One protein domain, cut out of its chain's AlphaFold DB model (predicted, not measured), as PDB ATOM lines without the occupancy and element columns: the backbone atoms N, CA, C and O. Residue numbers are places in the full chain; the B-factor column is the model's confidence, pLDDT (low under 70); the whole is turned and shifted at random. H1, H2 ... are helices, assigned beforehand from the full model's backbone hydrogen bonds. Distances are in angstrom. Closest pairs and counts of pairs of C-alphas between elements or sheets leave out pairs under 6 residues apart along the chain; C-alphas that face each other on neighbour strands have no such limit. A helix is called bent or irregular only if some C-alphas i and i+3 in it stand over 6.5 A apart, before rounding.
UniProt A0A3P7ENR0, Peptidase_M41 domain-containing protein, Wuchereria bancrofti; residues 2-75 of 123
ATOM      1  N   ASN A   2      38.592  38.458 238.129       81.53
ATOM      2  CA  ASN A   2      39.022  37.266 237.370       81.53
ATOM      3  C   ASN A   2      39.083  35.964 238.208       81.53
ATOM      4  O   ASN A   2      38.499  34.961 237.815       81.53
ATOM      5  N   LEU A   3      39.674  36.004 239.411       87.34
ATOM      6  CA  LEU A   3      39.733  34.853 240.327       87.34
ATOM      7  C   LEU A   3      38.345  34.279 240.670       87.34
ATOM      8  O   LEU A   3      38.124  33.075 240.578       87.34
ATOM      9  N   VAL A   4      37.399  35.150 241.031       90.21
ATOM     10  CA  VAL A   4      36.039  34.752 241.425       90.21
ATOM     11  C   VAL A   4      35.294  34.162 240.231       90.21
ATOM     12  O   VAL A   4      34.643  33.131 240.360       90.21
ATOM     13  N   THR A   5      35.442  34.769 239.051       91.68
ATOM     14  CA  THR A   5      34.857  34.253 237.810       91.68
ATOM     15  C   THR A   5      35.424  32.875 237.462       91.68
ATOM     16  O   THR A   5      34.648  31.952 237.239       91.68
ATOM     17  N   LYS A   6      36.750  32.691 237.489       90.27
ATOM     18  CA  LYS A   6      37.388  31.384 237.239       90.27
ATOM     19  C   LYS A   6      36.914  30.314 238.221       90.27
ATOM     20  O   LYS A   6      36.582  29.212 237.795       90.27
ATOM     21  N   SER A   7      36.827  30.649 239.509       91.82
ATOM     22  CA  SER A   7      36.298  29.736 240.527       91.82
ATOM     23  C   SER A   7      34.839  29.365 240.252       91.82
ATOM     24  O   SER A   7      34.481  28.195 240.357       91.82
ATOM     25  N   ALA A   8      34.006  30.323 239.838       93.02
ATOM     26  CA  ALA A   8      32.615  30.050 239.495       93.02
ATOM     27  C   ALA A   8      32.486  29.102 238.296       93.02
ATOM     28  O   ALA A   8      31.733  28.132 238.357       93.02
ATOM     29  N   TYR A   9      33.271  29.326 237.240       92.82
ATOM     30  CA  TYR A   9      33.319  28.405 236.106       92.82
ATOM     31  C   TYR A   9      33.827  27.019 236.508       92.82
ATOM     32  O   TYR A   9      33.246  26.028 236.083       92.82
ATOM     33  N   ALA A  10      34.854  26.924 237.356       91.75
ATOM     34  CA  ALA A  10      35.333  25.636 237.854       91.75
ATOM     35  C   ALA A  10      34.250  24.890 238.647       91.75
ATOM     36  O   ALA A  10      33.994  23.720 238.380       91.75
ATOM     37  N   GLN A  11      33.541  25.572 239.547       92.80
ATOM     38  CA  GLN A  11      32.439  24.973 240.303       92.80
ATOM     39  C   GLN A  11      31.353  24.413 239.383       92.80
ATOM     40  O   GLN A  11      30.960  23.259 239.530       92.80
ATOM     41  N   VAL A  12      30.910  25.194 238.399       93.41
ATOM     42  CA  VAL A  12      29.803  24.800 237.519       93.41
ATOM     43  C   VAL A  12      30.233  23.759 236.480       93.41
ATOM     44  O   VAL A  12      29.535  22.769 236.285       93.41
ATOM     45  N   GLN A  13      31.358  23.981 235.802       91.67
ATOM     46  CA  GLN A  13      31.783  23.177 234.654       91.67
ATOM     47  C   GLN A  13      32.665  21.993 235.054       91.67
ATOM     48  O   GLN A  13      32.497  20.908 234.506       91.67
ATOM     49  N   LEU A  14      33.624  22.192 235.962       90.85
ATOM     50  CA  LEU A  14      34.622  21.173 236.299       90.85
ATOM     51  C   LEU A  14      34.149  20.272 237.440       90.85
ATOM     52  O   LEU A  14      34.307  19.059 237.361       90.85
ATOM     53  N   TYR A  15      33.571  20.847 238.492       90.92
ATOM     54  CA  TYR A  15      33.183  20.096 239.688       90.92
ATOM     55  C   TYR A  15      31.724  19.619 239.673       90.92
ATOM     56  O   TYR A  15      31.341  18.840 240.542       90.92
ATOM     57  N   GLY A  16      30.909  20.067 238.710       90.33
ATOM     58  CA  GLY A  16      29.493  19.693 238.620       90.33
ATOM     59  C   GLY A  16      28.636  20.256 239.763       90.33
ATOM     60  O   GLY A  16      27.622  19.671 240.136       90.33
ATOM     61  N   MET A  17      29.037  21.386 240.352       91.66
ATOM     62  CA  MET A  17      28.354  22.047 241.474       91.66
ATOM     63  C   MET A  17      27.243  23.001 241.003       91.66
ATOM     64  O   MET A  17      27.097  24.110 241.515       91.66
ATOM     65  N   SER A  18      26.454  22.594 240.008       92.65
ATOM     66  CA  SER A  18      25.241  23.310 239.600       92.65
ATOM     67  C   SER A  18      24.102  22.320 239.428       92.65
ATOM     68  O   SER A  18      24.200  21.392 238.633       92.65
ATOM     69  N   GLU A  19      22.991  22.548 240.128       91.94
ATOM     70  CA  GLU A  19      21.781  21.727 239.993       91.94
ATOM     71  C   GLU A  19      21.233  21.748 238.559       91.94
ATOM     72  O   GLU A  19      20.749  20.734 238.065       91.94
ATOM     73  N   SER A  20      21.357  22.889 237.869       91.99
ATOM     74  CA  SER A  20      20.872  23.061 236.496       91.99
ATOM     75  C   SER A  20      21.711  22.291 235.472       91.99
ATOM     76  O   SER A  20      21.169  21.769 234.499       91.99
ATOM     77  N   VAL A  21      23.035  22.245 235.664       91.31
ATOM     78  CA  VAL A  21      23.957  21.474 234.808       91.31
ATOM     79  C   VAL A  21      23.956  19.991 235.199       91.31
ATOM     80  O   VAL A  21      24.143  19.122 234.346       91.31
ATOM     81  N   GLY A  22      23.702  19.702 236.473       89.74
ATOM     82  CA  GLY A  22      23.816  18.381 237.066       89.74
ATOM     83  C   GLY A  22      25.271  18.008 237.387       89.74
ATOM     84  O   GLY A  22      26.169  18.846 237.306       89.74
ATOM     85  N   PRO A  23      25.533  16.730 237.706       90.06
ATOM     86  CA  PRO A  23      26.855  16.235 238.102       90.06
ATOM     87  C   PRO A  23      27.825  16.080 236.914       90.06
ATOM     88  O   PRO A  23      28.766  15.289 236.970       90.06
ATOM     89  N   LEU A  24      27.572  16.771 235.801       89.68
ATOM     90  CA  LEU A  24      28.422  16.709 234.620       89.68
ATOM     91  C   LEU A  24      29.717  17.479 234.878       89.68
ATOM     92  O   LEU A  24      29.700  18.595 235.388       89.68
ATOM     93  N   SER A  25      30.831  16.873 234.479       89.32
ATOM     94  CA  SER A  25      32.161  17.463 234.573       89.32
ATOM     95  C   SER A  25      32.766  17.568 233.180       89.32
ATOM     96  O   SER A  25      32.855  16.579 232.448       89.32
ATOM     97  N   PHE A  26      33.185  18.776 232.817       88.44
ATOM     98  CA  PHE A  26      33.924  19.056 231.597       88.44
ATOM     99  C   PHE A  26      35.257  19.716 231.955       88.44
ATOM    100  O   PHE A  26      35.285  20.648 232.765       88.44
ATOM    101  N   PRO A  27      36.372  19.300 231.334       82.11
ATOM    102  CA  PRO A  27      37.659  19.936 231.576       82.11
ATOM    103  C   PRO A  27      37.604  21.417 231.185       82.11
ATOM    104  O   PRO A  27      37.001  21.783 230.169       82.11
ATOM    105  N   ILE A  28      38.239  22.277 231.986       73.75
ATOM    106  CA  ILE A  28      38.435  23.680 231.613       73.75
ATOM    107  C   ILE A  28      39.531  23.702 230.551       73.75
ATOM    108  O   ILE A  28      40.686  23.380 230.823       73.75
ATOM    109  N   MET A  29      39.141  24.019 229.321       69.76
ATOM    110  CA  MET A  29      40.069  24.148 228.206       69.76
ATOM    111  C   MET A  29      40.706  25.529 228.292       69.76
ATOM    112  O   MET A  29      39.998  26.534 228.284       69.76
ATOM    113  N   ASP A  30      42.029  25.568 228.404       62.81
ATOM    114  CA  ASP A  30      42.770  26.812 228.283       62.81
ATOM    115  C   ASP A  30      42.858  27.177 226.796       62.81
ATOM    116  O   ASP A  30      43.259  26.348 225.975       62.81
ATOM    117  N   ASP A  31      42.466  28.402 226.440       57.11
ATOM    118  CA  ASP A  31      42.532  28.906 225.062       57.11
ATOM    119  C   ASP A  31      43.975  28.894 224.516       57.11
ATOM    120  O   ASP A  31      44.176  28.900 223.300       57.11
ATOM    121  N   SER A  32      44.974  28.825 225.405       55.31
ATOM    122  CA  SER A  32      46.391  28.655 225.068       55.31
ATOM    123  C   SER A  32      46.710  27.278 224.461       55.31
ATOM    124  O   SER A  32      47.617  27.165 223.640       55.31
ATOM    125  N   LYS A  33      45.927  26.235 224.779       52.64
ATOM    126  CA  LYS A  33      46.090  24.863 224.261       52.64
ATOM    127  C   LYS A  33      45.294  24.631 222.979       52.64
ATOM    128  O   LYS A  33      44.721  23.562 222.763       52.64
ATOM    129  N   ARG A  34      45.245  25.630 222.094       52.08
ATOM    130  CA  ARG A  34      44.862  25.401 220.696       52.08
ATOM    131  C   ARG A  34      45.951  24.554 220.054       52.08
ATOM    132  O   ARG A  34      46.902  25.075 219.486       52.08
ATOM    133  N   ASN A  35      45.809  23.241 220.173       47.58
ATOM    134  CA  ASN A  35      46.663  22.293 219.477       47.58
ATOM    135  C   ASN A  35      46.651  22.639 217.974       47.58
ATOM    136  O   ASN A  35      45.625  23.093 217.457       47.58
ATOM    137  N   GLU A  36      47.767  22.387 217.287       52.43
ATOM    138  CA  GLU A  36      48.084  22.773 215.895       52.43
ATOM    139  C   GLU A  36      47.001  22.462 214.839       52.43
ATOM    140  O   GLU A  36      47.041  22.988 213.732       52.43
ATOM    141  N   PHE A  37      45.987  21.666 215.180       51.42
ATOM    142  CA  PHE A  37      44.852  21.335 214.321       51.42
ATOM    143  C   PHE A  37      43.621  22.244 214.461       51.42
ATOM    144  O   PHE A  37      42.613  21.975 213.816       51.42
ATOM    145  N   GLY A  38      43.651  23.309 215.272       51.68
ATOM    146  CA  GLY A  38      42.667  24.409 215.221       51.68
ATOM    147  C   GLY A  38      41.198  24.067 215.536       51.68
ATOM    148  O   GLY A  38      40.350  24.957 215.513       51.68
ATOM    149  N   ILE A  39      40.871  22.811 215.853       50.79
ATOM    150  CA  ILE A  39      39.499  22.327 216.062       50.79
ATOM    151  C   ILE A  39      39.420  21.579 217.399       50.79
ATOM    152  O   ILE A  39      39.168  20.379 217.450       50.79
ATOM    153  N   TYR A  40      39.623  22.282 218.512       56.49
ATOM    154  CA  TYR A  40      39.166  21.787 219.815       56.49
ATOM    155  C   TYR A  40      37.817  22.426 220.115       56.49
ATOM    156  O   TYR A  40      37.707  23.532 220.639       56.49
ATOM    157  N   LYS A  41      36.763  21.734 219.676       66.45
ATOM    158  CA  LYS A  41      35.376  22.114 219.938       66.45
ATOM    159  C   LYS A  41      35.053  21.718 221.378       66.45
ATOM    160  O   LYS A  41      35.339  20.589 221.774       66.45
ATOM    161  N   LYS A  42      34.459  22.632 222.150       78.01
ATOM    162  CA  LYS A  42      33.986  22.350 223.514       78.01
ATOM    163  C   LYS A  42      33.166  21.046 223.512       78.01
ATOM    164  O   LYS A  42      32.332  20.890 222.614       78.01
ATOM    165  N   PRO A  43      33.354  20.129 224.481       83.39
ATOM    166  CA  PRO A  43      32.690  18.819 224.509       83.39
ATOM    167  C   PRO A  43      31.199  18.902 224.889       83.39
ATOM    168  O   PRO A  43      30.631  17.971 225.450       83.39
ATOM    169  N   PHE A  44      30.553  20.033 224.613       86.77
ATOM    170  CA  PHE A  44      29.167  20.297 224.945       86.77
ATOM    171  C   PHE A  44      28.536  21.297 223.975       86.77
ATOM    172  O   PHE A  44      29.201  22.040 223.253       86.77
ATOM    173  N   SER A  45      27.204  21.285 223.944       91.46
ATOM    174  CA  SER A  45      26.425  22.144 223.055       91.46
ATOM    175  C   SER A  45      26.517  23.625 223.442       91.46
ATOM    176  O   SER A  45      26.727  23.968 224.602       91.46
ATOM    177  N   ILE A  46      26.242  24.516 222.483       90.84
ATOM    178  CA  ILE A  46      26.094  25.962 222.743       90.84
ATOM    179  C   ILE A  46      25.000  26.220 223.790       90.84
ATOM    180  O   ILE A  46      25.144  27.089 224.644       90.84
ATOM    181  N   LYS A  47      23.922  25.424 223.777       94.19
ATOM    182  CA  LYS A  47      22.858  25.523 224.782       94.19
ATOM    183  C   LYS A  47      23.392  25.262 226.193       94.19
ATOM    184  O   LYS A  47      23.038  25.994 227.111       94.19
ATOM    185  N   LEU A  48      24.248  24.250 226.360       92.36
ATOM    186  CA  LEU A  48      24.870  23.969 227.654       92.36
ATOM    187  C   LEU A  48      25.893  25.046 228.034       92.36
ATOM    188  O   LEU A  48      25.942  25.428 229.194       92.36
ATOM    189  N   GLN A  49      26.638  25.597 227.068       92.15
ATOM    190  CA  GLN A  49      27.526  26.741 227.310       92.15
ATOM    191  C   GLN A  49      26.765  27.927 227.912       92.15
ATOM    192  O   GLN A  49      27.156  28.417 228.966       92.15
ATOM    193  N   HIS A  50      25.654  28.342 227.295       94.67
ATOM    194  CA  HIS A  50      24.841  29.441 227.826       94.67
ATOM    195  C   HIS A  50      24.312  29.145 229.234       94.67
ATOM    196  O   HIS A  50      24.235  30.049 230.064       94.67
ATOM    197  N   LEU A  51      23.964  27.885 229.519       95.19
ATOM    198  CA  LEU A  51      23.529  27.485 230.854       95.19
ATOM    199  C   LEU A  51      24.666  27.606 231.876       95.19
ATOM    200  O   LEU A  51      24.453  28.172 232.943       95.19
ATOM    201  N   ILE A  52      25.871  27.137 231.536       93.87
ATOM    202  CA  ILE A  52      27.068  27.279 232.378       93.87
ATOM    203  C   ILE A  52      27.353  28.762 232.649       93.87
ATOM    204  O   ILE A  52      27.547  29.140 233.803       93.87
ATOM    205  N   ASP A  53      27.324  29.608 231.614       94.57
ATOM    206  CA  ASP A  53      27.569  31.050 231.742       94.57
ATOM    207  C   ASP A  53      26.552  31.715 232.683       94.57
ATOM    208  O   ASP A  53      26.913  32.519 233.547       94.57
ATOM    209  N   GLN A  54      25.276  31.342 232.558       96.67
ATOM    210  CA  GLN A  54      24.211  31.852 233.414       96.67
ATOM    211  C   GLN A  54      24.401  31.426 234.876       96.67
ATOM    212  O   GLN A  54      24.239  32.244 235.783       96.67
ATOM    213  N   GLU A  55      24.745  30.164 235.124       95.61
ATOM    214  CA  GLU A  55      24.961  29.642 236.477       95.61
ATOM    215  C   GLU A  55      26.213  30.250 237.125       95.61
ATOM    216  O   GLU A  55      26.162  30.670 238.284       95.61
ATOM    217  N   ALA A  56      27.300  30.414 236.364       94.62
ATOM    218  CA  ALA A  56      28.498  31.105 236.832       94.62
ATOM    219  C   ALA A  56      28.194  32.574 237.180       94.62
ATOM    220  O   ALA A  56      28.588  33.052 238.246       94.62
ATOM    221  N   SER A  57      27.440  33.279 236.330       95.98
ATOM    222  CA  SER A  57      27.016  34.659 236.592       95.98
ATOM    223  C   SER A  57      26.181  34.765 237.871       95.98
ATOM    224  O   SER A  57      26.503  35.571 238.748       95.98
ATOM    225  N   LYS A  58      25.175  33.893 238.042       96.41
ATOM    226  CA  LYS A  58      24.361  33.828 239.267       96.41
ATOM    227  C   LYS A  58      25.217  33.601 240.510       96.41
ATOM    228  O   LYS A  58      24.978  34.249 241.530       96.41
ATOM    229  N   LEU A  59      26.205  32.708 240.440       95.39
ATOM    230  CA  LEU A  59      27.088  32.416 241.566       95.39
ATOM    231  C   LEU A  59      27.924  33.643 241.957       95.39
ATOM    232  O   LEU A  59      27.981  33.997 243.136       95.39
ATOM    233  N   VAL A  60      28.512  34.330 240.972       95.36
ATOM    234  CA  VAL A  60      29.290  35.558 241.200       95.36
ATOM    235  C   VAL A  60      28.408  36.655 241.799       95.36
ATOM    236  O   VAL A  60      28.786  37.269 242.799       95.36
ATOM    237  N   SER A  61      27.211  36.872 241.248       96.45
ATOM    238  CA  SER A  61      26.262  37.857 241.779       96.45
ATOM    239  C   SER A  61      25.835  37.522 243.207       96.45
ATOM    240  O   SER A  61      25.822  38.402 244.067       96.45
ATOM    241  N   LYS A  62      25.545  36.250 243.502       96.32
ATOM    242  CA  LYS A  62      25.197  35.806 244.858       96.32
ATOM    243  C   LYS A  62      26.334  36.075 245.840       96.32
ATOM    244  O   LYS A  62      26.078  36.596 246.925       96.32
ATOM    245  N   ALA A  63      27.573  35.751 245.471       95.23
ATOM    246  CA  ALA A  63      28.742  36.021 246.303       95.23
ATOM    247  C   ALA A  63      28.918  37.525 246.565       95.23
ATOM    248  O   ALA A  63      29.148  37.921 247.707       95.23
ATOM    249  N   TYR A  64      28.726  38.358 245.537       96.46
ATOM    250  CA  TYR A  64      28.783  39.813 245.659       96.46
ATOM    251  C   TYR A  64      27.748  40.351 246.653       96.46
ATOM    252  O   TYR A  64      28.122  40.995 247.632       96.46
ATOM    253  N   PHE A  65      26.463  40.035 246.461       97.80
ATOM    254  CA  PHE A  65      25.405  40.515 247.357       97.80
ATOM    255  C   PHE A  65      25.549  39.959 248.775       97.80
ATOM    256  O   PHE A  65      25.260  40.650 249.748       97.80
ATOM    257  N   THR A  66      26.034  38.725 248.918       97.40
ATOM    258  CA  THR A  66      26.322  38.153 250.241       97.40
ATOM    259  C   THR A  66      27.429  38.937 250.944       97.40
ATOM    260  O   THR A  66      27.260  39.309 252.104       97.40
ATOM    261  N   ALA A  67      28.532  39.236 250.250       96.51
ATOM    262  CA  ALA A  67      29.616  40.045 250.801       96.51
ATOM    263  C   ALA A  67      29.137  41.458 251.164       96.51
ATOM    264  O   ALA A  67      29.409  41.930 252.266       96.51
ATOM    265  N   GLU A  68      28.363  42.102 250.288       97.74
ATOM    266  CA  GLU A  68      27.773  43.415 250.555       97.74
ATOM    267  C   GLU A  68      26.886  43.394 251.811       97.74
ATOM    268  O   GLU A  68      27.030  44.246 252.688       97.74
ATOM    269  N   ASN A  69      26.014  42.393 251.941       98.32
ATOM    270  CA  ASN A  69      25.147  42.241 253.107       98.32
ATOM    271  C   ASN A  69      25.947  42.018 254.396       98.32
ATOM    272  O   ASN A  69      25.619  42.606 255.424       98.32
ATOM    273  N   ILE A  70      27.013  41.214 254.348       97.33
ATOM    274  CA  ILE A  70      27.906  41.003 255.498       97.33
ATOM    275  C   ILE A  70      28.569  42.322 255.909       97.33
ATOM    276  O   ILE A  70      28.616  42.629 257.102       97.33
ATOM    277  N   LEU A  71      29.056  43.107 254.944       96.79
ATOM    278  CA  LEU A  71      29.695  44.396 255.213       96.79
ATOM    279  C   LEU A  71      28.703  45.403 255.802       96.79
ATOM    280  O   LEU A  71      29.012  46.020 256.819       96.79
ATOM    281  N   LYS A  72      27.495  45.510 255.236       97.49
ATOM    282  CA  LYS A  72      26.424  46.374 255.761       97.49
ATOM    283  C   LYS A  72      26.009  45.973 257.177       97.49
ATOM    284  O   LYS A  72      25.918  46.820 258.058       97.49
ATOM    285  N   ALA A  73      25.833  44.678 257.435       97.25
ATOM    286  CA  ALA A  73      25.478  44.180 258.765       97.25
ATOM    287  C   ALA A  73      26.573  44.420 259.825       97.25
ATOM    288  O   ALA A  73      26.294  44.362 261.020       97.25
ATOM    289  N   ASN A  74      27.817  44.677 259.406       95.86
ATOM    290  CA  ASN A  74      28.956  44.941 260.285       95.86
ATOM    291  C   ASN A  74      29.547  46.345 260.059       95.86
ATOM    292  O   ASN A  74      30.735  46.553 260.316       95.86
ATOM    293  N   GLU A  75      28.739  47.309 259.600       96.29
ATOM    294  CA  GLU A  75      29.216  48.639 259.197       96.29
ATOM    295  C   GLU A  75      29.997  49.350 260.314       96.29
ATOM    296  O   GLU A  75      31.045  49.935 260.055       96.29
TER     297      GLU A  75
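This is residues 2 to 75 of the 123 residues of the protein "Peptidase_M41 domain-containing protein" of Wuchereria bancrofti (UniProt A0A3P7ENR0). Going along from residue 2, you meet a short helix, H1, that crosses one long helix, H2, at a steep angle, with a long link looping away between them. The last part of H2, residues 65 to 73, sticks out as an arm together with residues 74 and 75, and residues 32 to 39 of the link stick out as well. The printed part has 74 residues with two named helices, H1 then H2, and no named strand; its class is all helix, 41 residues being in the helices. The whole is loose, with a radius of gyration of the C-alphas of 15.2 A, and spans 55 by 25 by 17 A, the arm and the loop making much of the length.

Begin with H1, residues 2 to 14, and look for where it and H2, residues 46 to 73, touch. They touch, with the C-alphas of Ala 8 and Ala 56 closest at 5.0 A. H2 touches H1 with residues 52 to 60 alone. Their lines stand at a steep tilt of 50 degrees, and they run opposite ways. In both helices every O i to N i+4 pair is within hydrogen-bond range.

Find C-alpha 2 at (39.022, 37.266, 237.370); from there H1 runs 16.7 A to C-alpha 14. H2 begins at C-alpha 46, at (26.094, 25.962, 222.743), and runs 40.4 A to C-alpha 73 at (25.478, 44.180, 258.765). Neither helix is bent.

The two C-alphas farthest apart, those of Phe 37 and Glu 75, are 54.8 A from each other. The link from H1 to H2, residues 15 to 45, is long. The printed part has no cut. Look at the B-factor column of residues 29 to 41 for pLDDT under 70; the mean of the printed part is 86.0.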